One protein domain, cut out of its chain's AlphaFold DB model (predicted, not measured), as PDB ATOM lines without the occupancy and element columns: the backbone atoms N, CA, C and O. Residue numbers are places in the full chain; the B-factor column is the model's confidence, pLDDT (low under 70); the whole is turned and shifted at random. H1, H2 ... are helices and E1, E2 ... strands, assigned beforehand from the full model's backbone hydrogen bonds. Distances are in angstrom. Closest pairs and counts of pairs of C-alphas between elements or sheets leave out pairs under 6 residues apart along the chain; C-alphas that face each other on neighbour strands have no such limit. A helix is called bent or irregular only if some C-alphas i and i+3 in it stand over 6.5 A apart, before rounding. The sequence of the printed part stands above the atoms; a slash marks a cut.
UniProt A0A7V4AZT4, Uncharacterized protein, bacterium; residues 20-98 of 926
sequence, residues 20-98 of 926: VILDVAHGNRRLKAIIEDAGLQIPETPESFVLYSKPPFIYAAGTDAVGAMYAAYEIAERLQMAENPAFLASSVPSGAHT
ATOM      1  N   VAL A  20     107.423   1.762  17.204       84.88
ATOM      2  CA  VAL A  20     107.135   1.568  15.778       84.88
ATOM      3  C   VAL A  20     105.627   1.616  15.567       84.88
ATOM      4  O   VAL A  20     104.893   0.851  16.189       84.88
ATOM      5  N   ILE A  21     105.180   2.503  14.682       88.81
ATOM      6  CA  ILE A  21     103.796   2.620  14.226       88.81
ATOM      7  C   ILE A  21     103.771   2.188  12.761       88.81
ATOM      8  O   ILE A  21     104.230   2.931  11.896       88.81
ATOM      9  N   LEU A  22     103.252   0.990  12.503       89.88
ATOM     10  CA  LEU A  22     103.223   0.348  11.189       89.88
ATOM     11  C   LEU A  22     101.776   0.116  10.740       89.88
ATOM     12  O   LEU A  22     100.996  -0.448  11.505       89.88
ATOM     13  N   ASP A  23     101.426   0.510   9.514       89.62
ATOM     14  CA  ASP A  23     100.127   0.178   8.910       89.62
ATOM     15  C   ASP A  23     100.166   0.262   7.370       89.62
ATOM     16  O   ASP A  23     101.139   0.731   6.772       89.62
ATOM     17  N   VAL A  24      99.080  -0.148   6.713       88.81
ATOM     18  CA  VAL A  24      98.838   0.131   5.293       88.81
ATOM     19  C   VAL A  24      98.322   1.564   5.145       88.81
ATOM     20  O   VAL A  24      97.344   1.967   5.777       88.81
ATOM     21  N   ALA A  25      98.945   2.337   4.258       79.62
ATOM     22  CA  ALA A  25      98.690   3.757   4.034       79.62
ATOM     23  C   ALA A  25      97.209   4.087   3.798       79.62
ATOM     24  O   ALA A  25      96.665   5.027   4.380       79.62
ATOM     25  N   HIS A  26      96.533   3.293   2.964       75.94
ATOM     26  CA  HIS A  26      95.111   3.472   2.667       75.94
ATOM     27  C   HIS A  26      94.189   3.075   3.833       75.94
ATOM     28  O   HIS A  26      93.066   3.575   3.913       75.94
ATOM     29  N   GLY A  27      94.657   2.217   4.745       76.81
ATOM     30  CA  GLY A  27      93.913   1.774   5.927       76.81
ATOM     31  C   GLY A  27      93.928   2.781   7.080       76.81
ATOM     32  O   GLY A  27      93.018   2.773   7.909       76.81
ATOM     33  N   ASN A  28      94.907   3.697   7.115       84.25
ATOM     34  CA  ASN A  28      95.144   4.577   8.259       84.25
ATOM     35  C   ASN A  28      95.375   6.041   7.856       84.25
ATOM     36  O   ASN A  28      96.502   6.509   7.685       84.25
ATOM     37  N   ARG A  29      94.278   6.808   7.774       84.19
ATOM     38  CA  ARG A  29      94.305   8.236   7.399       84.19
ATOM     39  C   ARG A  29      95.201   9.088   8.300       84.19
ATOM     40  O   ARG A  29      95.760  10.071   7.833       84.19
ATOM     41  N   ARG A  30      95.329   8.729   9.583       87.19
ATOM     42  CA  ARG A  30      96.149   9.478  10.543       87.19
ATOM     43  C   ARG A  30      97.636   9.254  10.293       87.19
ATOM     44  O   ARG A  30      98.387  10.221  10.295       87.19
ATOM     45  N   LEU A  31      98.048   8.006  10.067       87.12
ATOM     46  CA  LEU A  31      99.426   7.678   9.695       87.12
ATOM     47  C   LEU A  31      99.812   8.360   8.378       87.12
ATOM     48  O   LEU A  31     100.858   9.000   8.312       87.12
ATOM     49  N   LYS A  32      98.931   8.287   7.373       87.62
ATOM     50  CA  LYS A  32      99.120   8.969   6.089       87.62
ATOM     51  C   LYS A  32      99.319  10.481   6.265       87.62
ATOM     52  O   LYS A  32     100.318  11.002   5.788       87.62
ATOM     53  N   ALA A  33      98.443  11.149   7.018       89.19
ATOM     54  CA  ALA A  33      98.571  12.583   7.287       89.19
ATOM     55  C   ALA A  33      99.890  12.939   8.000       89.19
ATOM     56  O   ALA A  33     100.536  13.902   7.623       89.19
ATOM     57  N   ILE A  34     100.336  12.139   8.980       92.19
ATOM     58  CA  ILE A  34     101.616  12.371   9.681       92.19
ATOM     59  C   ILE A  34     102.812  12.327   8.718       92.19
ATOM     60  O   ILE A  34     103.748  13.109   8.871       92.19
ATOM     61  N   ILE A  35     102.797  11.399   7.761       91.81
ATOM     62  CA  ILE A  35     103.856  11.242   6.756       91.81
ATOM     63  C   ILE A  35     103.821  12.404   5.755       91.81
ATOM     64  O   ILE A  35     104.863  12.992   5.469       91.81
ATOM     65  N   GLU A  36     102.633  12.769   5.271       90.75
ATOM     66  CA  GLU A  36     102.442  13.883   4.332       90.75
ATOM     67  C   GLU A  36     102.818  15.235   4.966       90.75
ATOM     68  O   GLU A  36     103.523  16.029   4.344       90.75
ATOM     69  N   ASP A  37     102.453  15.465   6.234       94.00
ATOM     70  CA  ASP A  37     102.836  16.657   7.009       94.00
ATOM     71  C   ASP A  37     104.361  16.763   7.210       94.00
ATOM     72  O   ASP A  37     104.890  17.856   7.419       94.00
ATOM     73  N   ALA A  38     105.084  15.639   7.143       92.12
ATOM     74  CA  ALA A  38     106.547  15.598   7.183       92.12
ATOM     75  C   ALA A  38     107.203  15.862   5.812       92.12
ATOM     76  O   ALA A  38     108.429  15.822   5.705       92.12
ATOM     77  N   GLY A  39     106.411  16.126   4.766       93.38
ATOM     78  CA  GLY A  39     106.890  16.352   3.401       93.38
ATOM     79  C   GLY A  39     107.288  15.074   2.658       93.38
ATOM     80  O   GLY A  39     107.945  15.155   1.622       93.38
ATOM     81  N   LEU A  40     106.917  13.899   3.176       92.94
ATOM     82  CA  LEU A  40     107.175  12.611   2.539       92.94
ATOM     83  C   LEU A  40     105.933  12.146   1.777       92.94
ATOM     84  O   LEU A  40     104.808  12.272   2.254       92.94
ATOM     85  N   GLN A  41     106.143  11.562   0.601       89.31
ATOM     86  CA  GLN A  41     105.073  10.965  -0.190       89.31
ATOM     87  C   GLN A  41     105.101   9.445  -0.040       89.31
ATOM     88  O   GLN A  41     106.156   8.820  -0.148       89.31
ATOM     89  N   ILE A  42     103.928   8.849   0.169       86.12
ATOM     90  CA  ILE A  42     103.744   7.399   0.066       86.12
ATOM     91  C   ILE A  42     103.663   7.063  -1.429       86.12
ATOM     92  O   ILE A  42     102.767   7.593  -2.095       86.12
ATOM     93  N   PRO A  43     104.579   6.246  -1.983       91.12
ATOM     94  CA  PRO A  43     104.534   5.896  -3.400       91.12
ATOM     95  C   PRO A  43     103.235   5.170  -3.767       91.12
ATOM     96  O   PRO A  43     102.628   4.510  -2.932       91.12
ATOM     97  N   GLU A  44     102.819   5.266  -5.029       91.25
ATOM     98  CA  GLU A  44     101.640   4.538  -5.532       91.25
ATOM     99  C   GLU A  44     101.993   3.149  -6.083       91.25
ATOM    100  O   GLU A  44     101.120   2.303  -6.270       91.25
ATOM    101  N   THR A  45     103.274   2.905  -6.365       95.19
ATOM    102  CA  THR A  45     103.750   1.620  -6.875       95.19
ATOM    103  C   THR A  45     103.503   0.521  -5.832       95.19
ATOM    104  O   THR A  45     103.940   0.691  -4.688       95.19
ATOM    105  N   PRO A  46     102.866  -0.610  -6.199       95.75
ATOM    106  CA  PRO A  46     102.666  -1.739  -5.292       95.75
ATOM    107  C   PRO A  46     103.955  -2.163  -4.587       95.75
ATOM    108  O   PRO A  46     105.047  -2.007  -5.133       95.75
ATOM    109  N   GLU A  47     103.821  -2.697  -3.375       97.00
ATOM    110  CA  GLU A  47     104.929  -3.187  -2.545       97.00
ATOM    111  C   GLU A  47     105.945  -2.104  -2.113       97.00
ATOM    112  O   GLU A  47     107.004  -2.402  -1.548       97.00
ATOM    113  N   SER A  48     105.639  -0.827  -2.358       97.19
ATOM    114  CA  SER A  48     106.427   0.296  -1.846       97.19
ATOM    115  C   SER A  48     106.081   0.594  -0.395       97.19
ATOM    116  O   SER A  48     104.952   0.362   0.051       97.19
ATOM    117  N   PHE A  49     107.014   1.197   0.328       96.62
ATOM    118  CA  PHE A  49     106.783   1.690   1.678       96.62
ATOM    119  C   PHE A  49     107.538   2.984   1.947       96.62
ATOM    120  O   PHE A  49     108.433   3.372   1.206       96.62
ATOM    121  N   VAL A  50     107.176   3.660   3.029       96.56
ATOM    122  CA  VAL A  50     107.893   4.827   3.534       96.56
ATOM    123  C   VAL A  50     108.205   4.627   5.007       96.56
ATOM    124  O   VAL A  50     107.371   4.121   5.764       96.56
ATOM    125  N   LEU A  51     109.404   5.037   5.407       95.44
ATOM    126  CA  LEU A  51     109.800   5.161   6.801       95.44
ATOM    127  C   LEU A  51     109.938   6.642   7.134       95.44
ATOM    128  O   LEU A  51     110.515   7.411   6.368       95.44
ATOM    129  N   TYR A  52     109.415   7.046   8.283       94.44
ATOM    130  CA  TYR A  52     109.581   8.381   8.830       94.44
ATOM    131  C   TYR A  52     109.988   8.283  10.293       94.44
ATOM    132  O   TYR A  52     109.233   7.816  11.149       94.44
ATOM    133  N   SER A  53     111.198   8.739  10.578       91.94
ATOM    134  CA  SER A  53     111.714   8.812  11.931       91.94
ATOM    135  C   SER A  53     111.394  10.161  12.570       91.94
ATOM    136  O   SER A  53     111.772  11.221  12.071       91.94
ATOM    137  N   LYS A  54     110.742  10.104  13.732       89.75
ATOM    138  CA  LYS A  54     110.534  11.235  14.637       89.75
ATOM    139  C   LYS A  54     110.709  10.736  16.074       89.75
ATOM    140  O   LYS A  54     109.707  10.407  16.716       89.75
ATOM    141  N   PRO A  55     111.954  10.646  16.583       85.31
ATOM    142  CA  PRO A  55     112.239  10.015  17.866       85.31
ATOM    143  C   PRO A  55     111.322  10.511  19.002       85.31
ATOM    144  O   PRO A  55     111.083  11.716  19.109       85.31
ATOM    145  N   PRO A  56     110.789   9.602  19.844       84.19
ATOM    146  CA  PRO A  56     111.073   8.162  19.887       84.19
ATOM    147  C   PRO A  56     110.277   7.317  18.867       84.19
ATOM    148  O   PRO A  56     110.357   6.095  18.900       84.19
ATOM    149  N   PHE A  57     109.500   7.922  17.968       88.62
ATOM    150  CA  PHE A  57     108.635   7.203  17.033       88.62
ATOM    151  C   PHE A  57     109.320   6.880  15.701       88.62
ATOM    152  O   PHE A  57     110.077   7.687  15.157       88.62
ATOM    153  N   ILE A  58     108.982   5.717  15.150       91.88
ATOM    154  CA  ILE A  58     109.229   5.333  13.758       91.88
ATOM    155  C   ILE A  58     107.863   5.068  13.135       91.88
ATOM    156  O   ILE A  58     107.171   4.131  13.528       91.88
ATOM    157  N   TYR A  59     107.460   5.904  12.189       93.00
ATOM    158  CA  TYR A  59     106.248   5.720  11.404       93.00
ATOM    159  C   TYR A  59     106.603   4.966  10.128       93.00
ATOM    160  O   TYR A  59     107.509   5.367   9.405       93.00
ATOM    161  N   ALA A  60     105.897   3.882   9.849       94.12
ATOM    162  CA  ALA A  60     106.121   3.040   8.691       94.12
ATOM    163  C   ALA A  60     104.790   2.800   7.982       94.12
ATOM    164  O   ALA A  60     103.853   2.280   8.584       94.12
ATOM    165  N   ALA A  61     104.690   3.193   6.715       94.44
ATOM    166  CA  ALA A  61     103.480   2.971   5.931       94.44
ATOM    167  C   ALA A  61     103.792   2.208   4.650       94.44
ATOM    168  O   ALA A  61     104.594   2.659   3.833       94.44
ATOM    169  N   GLY A  62     103.129   1.069   4.474       95.38
ATOM    170  CA  GLY A  62     103.120   0.338   3.212       95.38
ATOM    171  C   GLY A  62     102.052   0.870   2.267       95.38
ATOM    172  O   GLY A  62     100.962   1.234   2.705       95.38
ATOM    173  N   THR A  63     102.329   0.872   0.968       95.12
ATOM    174  CA  THR A  63     101.321   1.155  -0.074       95.12
ATOM    175  C   THR A  63     100.213   0.103  -0.040       95.12
ATOM    176  O   THR A  63      99.025   0.415  -0.111       95.12
ATOM    177  N   ASP A  64     100.617  -1.146   0.172       94.81
ATOM    178  CA  ASP A  64      99.782  -2.316   0.400       94.81
ATOM    179  C   ASP A  64     100.341  -3.145   1.574       94.81
ATOM    180  O   ASP A  64     101.288  -2.737   2.259       94.81
ATOM    181  N   ALA A  65      99.735  -4.305   1.839       94.81
ATOM    182  CA  ALA A  65     100.163  -5.201   2.911       94.81
ATOM    183  C   ALA A  65     101.598  -5.727   2.716       94.81
ATOM    184  O   ALA A  65     102.322  -5.889   3.697       94.81
ATOM    185  N   VAL A  66     102.027  -5.941   1.468       96.88
ATOM    186  CA  VAL A  66     103.379  -6.423   1.148       96.88
ATOM    187  C   VAL A  66     104.406  -5.324   1.415       96.88
ATOM    188  O   VAL A  66     105.417  -5.570   2.064       96.88
ATOM    189  N   GLY A  67     104.116  -4.081   1.025       96.81
ATOM    190  CA  GLY A  67     104.944  -2.927   1.372       96.81
ATOM    191  C   GLY A  67     105.068  -2.743   2.887       96.81
ATOM    192  O   GLY A  67     106.159  -2.494   3.394       96.81
ATOM    193  N   ALA A  68     103.979  -2.931   3.639       95.19
ATOM    194  CA  ALA A  68     104.020  -2.855   5.101       95.19
ATOM    195  C   ALA A  68     104.877  -3.983   5.707       95.19
ATOM    196  O   ALA A  68     105.660  -3.740   6.624       95.19
ATOM    197  N   MET A  69     104.794  -5.197   5.160       96.38
ATOM    198  CA  MET A  69     105.666  -6.312   5.536       96.38
ATOM    199  C   MET A  69     107.145  -6.001   5.243       96.38
ATOM    200  O   MET A  69     107.992  -6.198   6.111       96.38
ATOM    201  N   TYR A  70     107.472  -5.442   4.074       97.00
ATOM    202  CA  TYR A  70     108.844  -5.032   3.746       97.00
ATOM    203  C   TYR A  70     109.369  -3.926   4.670       97.00
ATOM    204  O   TYR A  70     110.524  -3.985   5.096       97.00
ATOM    205  N   ALA A  71     108.522  -2.968   5.054       95.56
ATOM    206  CA  ALA A  71     108.867  -1.967   6.060       95.56
ATOM    207  C   ALA A  71     109.160  -2.605   7.430       95.56
ATOM    208  O   ALA A  71     110.091  -2.193   8.123       95.56
ATOM    209  N   ALA A  72     108.396  -3.632   7.815       94.44
ATOM    210  CA  ALA A  72     108.637  -4.380   9.044       94.44
ATOM    211  C   ALA A  72     109.978  -5.128   9.004       94.44
ATOM    212  O   ALA A  72     110.724  -5.064   9.982       94.44
ATOM    213  N   TYR A  73     110.320  -5.774   7.882       94.31
ATOM    214  CA  TYR A  73     111.630  -6.408   7.706       94.31
ATOM    215  C   TYR A  73     112.774  -5.396   7.794       94.31
ATOM    216  O   TYR A  73     113.723  -5.633   8.535       94.31
ATOM    217  N   GLU A  74     112.665  -4.243   7.129       93.06
ATOM    218  CA  GLU A  74     113.681  -3.181   7.187       93.06
ATOM    219  C   GLU A  74     113.925  -2.699   8.631       93.06
ATOM    220  O   GLU A  74     115.066  -2.523   9.063       93.06
ATOM    221  N   ILE A  75     112.862  -2.528   9.422       91.25
ATOM    222  CA  ILE A  75     112.980  -2.149  10.837       91.25
ATOM    223  C   ILE A  75     113.582  -3.289  11.670       91.25
ATOM    224  O   ILE A  75     114.428  -3.033  12.530       91.25
ATOM    225  N   ALA A  76     113.171  -4.536  11.426       88.69
ATOM    226  CA  ALA A  76     113.678  -5.706  12.142       88.69
ATOM    227  C   ALA A  76     115.180  -5.918  11.899       88.69
ATOM    228  O   ALA A  76     115.925  -6.153  12.850       88.69
ATOM    229  N   GLU A  77     115.640  -5.762  10.658       87.88
ATOM    230  CA  GLU A  77     117.058  -5.807  10.287       87.88
ATOM    231  C   GLU A  77     117.866  -4.764  11.061       87.88
ATOM    232  O   GLU A  77     118.865  -5.082  11.707       87.88
ATOM    233  N   ARG A  78     117.394  -3.515  11.071       86.31
ATOM    234  CA  ARG A  78     118.057  -2.422  11.794       86.31
ATOM    235  C   ARG A  78     118.074  -2.648  13.300       86.31
ATOM    236  O   ARG A  78     119.056  -2.306  13.954       86.31
ATOM    237  N   LEU A  79     117.014  -3.234  13.853       83.94
ATOM    238  CA  LEU A  79     116.960  -3.594  15.265       83.94
ATOM    239  C   LEU A  79     118.000  -4.662  15.613       83.94
ATOM    240  O   LEU A  79     118.674  -4.528  16.629       83.94
ATOM    241  N   GLN A  80     118.155  -5.689  14.776       80.50
ATOM    242  CA  GLN A  80     119.148  -6.748  14.988       80.50
ATOM    243  C   GLN A  80     120.585  -6.210  14.990       80.50
ATOM    244  O   GLN A  80     121.448  -6.768  15.663       80.50
ATOM    245  N   MET A  81     120.844  -5.120  14.266       76.38
ATOM    246  CA  MET A  81     122.154  -4.465  14.234       76.38
ATOM    247  C   MET A  81     122.396  -3.469  15.367       76.38
ATOM    248  O   MET A  81     123.533  -3.044  15.577       76.38
ATOM    249  N   ALA A  82     121.339  -2.994  16.022       77.44
ATOM    250  CA  ALA A  82     121.460  -1.881  16.944       77.44
ATOM    251  C   ALA A  82     122.267  -2.304  18.180       77.44
ATOM    252  O   ALA A  82     121.782  -3.071  19.007       77.44
ATOM    253  N   GLU A  83     123.470  -1.738  18.355       75.25
ATOM    254  CA  GLU A  83     124.272  -1.941  19.578       75.25
ATOM    255  C   GLU A  83     123.490  -1.513  20.829       75.25
ATOM    256  O   GLU A  83     123.616  -2.107  21.899       75.25
ATOM    257  N   ASN A  84     122.634  -0.499  20.676       76.38
ATOM    258  CA  ASN A  84     121.649  -0.121  21.670       76.38
ATOM    259  C   ASN A  84     120.304   0.200  20.988       76.38
ATOM    260  O   ASN A  84     120.179   1.251  20.346       76.38
ATOM    261  N   PRO A  85     119.275  -0.655  21.166       74.69
ATOM    262  CA  PRO A  85     117.943  -0.448  20.606       74.69
ATOM    263  C   PRO A  85     117.313   0.904  20.948       74.69
ATOM    264  O   PRO A  85     116.504   1.389  20.169       74.69
ATOM    265  N   ALA A  86     117.700   1.560  22.051       71.88
ATOM    266  CA  ALA A  86     117.181   2.880  22.422       71.88
ATOM    267  C   ALA A  86     117.413   3.956  21.342       71.88
ATOM    268  O   ALA A  86     116.650   4.917  21.257       71.88
ATOM    269  N   PHE A  87     118.428   3.783  20.488       75.38
ATOM    270  CA  PHE A  87     118.763   4.724  19.417       75.38
ATOM    271  C   PHE A  87     118.202   4.339  18.047       75.38
ATOM    272  O   PHE A  87     118.434   5.079  17.093       75.38
ATOM    273  N   LEU A  88     117.434   3.245  17.932       81.81
ATOM    274  CA  LEU A  88     116.895   2.777  16.650       81.81
ATOM    275  C   LEU A  88     116.129   3.881  15.918       81.81
ATOM    276  O   LEU A  88     116.388   4.136  14.748       81.81
ATOM    277  N   ALA A  89     115.239   4.597  16.617       79.06
ATOM    278  CA  ALA A  89     114.502   5.700  16.007       79.06
ATOM    279  C   ALA A  89     115.453   6.742  15.406       79.06
ATOM    280  O   ALA A  89     115.224   7.205  14.303       79.06
ATOM    281  N   SER A  90     116.576   7.050  16.049       81.44
ATOM    282  CA  SER A  90     117.519   8.050  15.529       81.44
ATOM    283  C   SER A  90     118.372   7.554  14.350       81.44
ATOM    284  O   SER A  90     118.990   8.379  13.686       81.44
ATOM    285  N   SER A  91     118.425   6.242  14.084       79.25
ATOM    286  CA  SER A  91     119.264   5.649  13.031       79.25
ATOM    287  C   SER A  91     118.503   5.220  11.772       79.25
ATOM    288  O   SER A  91     119.132   4.940  10.748       79.25
ATOM    289  N   VAL A  92     117.165   5.164  11.809       84.69
ATOM    290  CA  VAL A  92     116.348   4.869  10.621       84.69
ATOM    291  C   VAL A  92     116.268   6.116   9.724       84.69
ATOM    292  O   VAL A  92     115.700   7.125  10.150       84.69
ATOM    293  N   PRO A  93     116.803   6.082   8.486       85.88
ATOM    294  CA  PRO A  93     116.650   7.174   7.543       85.88
ATOM    295  C   PRO A  93     115.181   7.286   7.144       85.88
ATOM    296  O   PRO A  93     114.500   6.285   6.918       85.88
ATOM    297  N   SER A  94     114.700   8.523   7.063       92.88
ATOM    298  CA  SER A  94     113.359   8.781   6.549       92.88
ATOM    299  C   SER A  94     113.394   8.805   5.026       92.88
ATOM    300  O   SER A  94     114.280   9.432   4.448       92.88
ATOM    301  N   GLY A  95     112.444   8.142   4.377       94.31
ATOM    302  CA  GLY A  95     112.420   8.041   2.925       94.31
ATOM    303  C   GLY A  95     111.439   6.999   2.412       94.31
ATOM    304  O   GLY A  95     110.970   6.131   3.152       94.31
ATOM    305  N   ALA A  96     111.116   7.125   1.128       94.69
ATOM    306  CA  ALA A  96     110.309   6.166   0.397       94.69
ATOM    307  C   ALA A  96     111.198   5.103  -0.264       94.69
ATOM    308  O   ALA A  96     112.290   5.398  -0.743       94.69
ATOM    309  N   HIS A  97     110.689   3.880  -0.316       95.69
ATOM    310  CA  HIS A  97     111.319   2.709  -0.905       95.69
ATOM    311  C   HIS A  97     110.334   2.072  -1.884       95.69
ATOM    312  O   HIS A  97     109.187   1.801  -1.521       95.69
ATOM    313  N   THR A  98     110.777   1.842  -3.117       96.44
ATOM    314  CA  THR A  98     109.936   1.356  -4.217       96.44
ATOM    315  C   THR A  98     110.682   0.282  -4.999       96.44
ATOM    316  O   THR A  98     111.858   0.494  -5.304       96.44
TER     317      THR A  98
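Overview. This is residues 20 to 98 of the 926 residues of an uncharacterized protein of bacterium (UniProt A0A7V4AZT4). A twisted sheet of four strands has the long helix H2 running along one face and the short helix H1 across the other. The small helix H3 sits at one end of the sheet on H2's side. The printed part has 79 residues with three named helices and four named strands, in the order E1 H1 E2 E3 H2 H3 E4. The sheet's order is E1, E3, E2, E4, mixed, and the class is mixed, helices and strands. It is compact, with a radius of gyration of the C-alphas of 11.6 A and spans of 34 by 23 by 17 A.

Along the chain. The strands are E1, residues 20 to 24, from C-alpha 20 at (107.135, 1.568, 15.778); E3, 57 to 62, 16.4 A; E2, 49 to 54, 16.5 A; and E4, 95 to 97, ending at C-alpha 97 at (111.319, 2.709, -0.905). H2 is residues 65 to 81, 24.7 A; H1 29 to 37, 12.0 A; H3 85 to 91.

Arrangement. E1 and E3 are parallel, with N 21 and O 58 at 2.8 A. The hairpin E2 and E3 is antiparallel, with N 52 and O 59 at 2.8 A. E2 and E4 are antiparallel, with N 97 and O 49 at 2.8 A. H2 is over E3 and E2 at a height over the sheet of 8.8 A, along the strands at 22 degrees to E3 on the local plane; the closest C-alphas of H2 and E3 are those of Ala 68 and Gly 62, 3.8 A. H1, on the opposite face at 9.5 A, runs across the strands, at 67 degrees to E1 on the local plane. H3, on the same face as H2, only just lies over none of the strands, with 2 C-alphas on E3 and 2 on E2. H2, with residues 78 to 79, and H3 only just touch, only at the corner, with 3 pairs of C-alphas within 8 A; Leu 79 and Pro 85 have their closest C-alphas, 6.3 A. E3, H2, H3 and E4 form a split strand-helix-strand unit, two strands running the same way with E2 between them, its crossover left-handed. Every O i to N i+4 pair is within hydrogen-bond range in H1 and H2; H3 has 1 of 3, and 3 of 4 O i to N i+3 pairs. H3 is irregular: C-alphas 86 and 89 are 7.5 A apart.

Size, cuts and confidence. The two C-alphas farthest apart, of Glu 44 and Glu 83, are 34.4 A apart. The printed part has no cut. H1 to E2 is a long link of 11 residues; the others are tight. Mean pLDDT of the printed part is 89.0, and no printed residue is under 70.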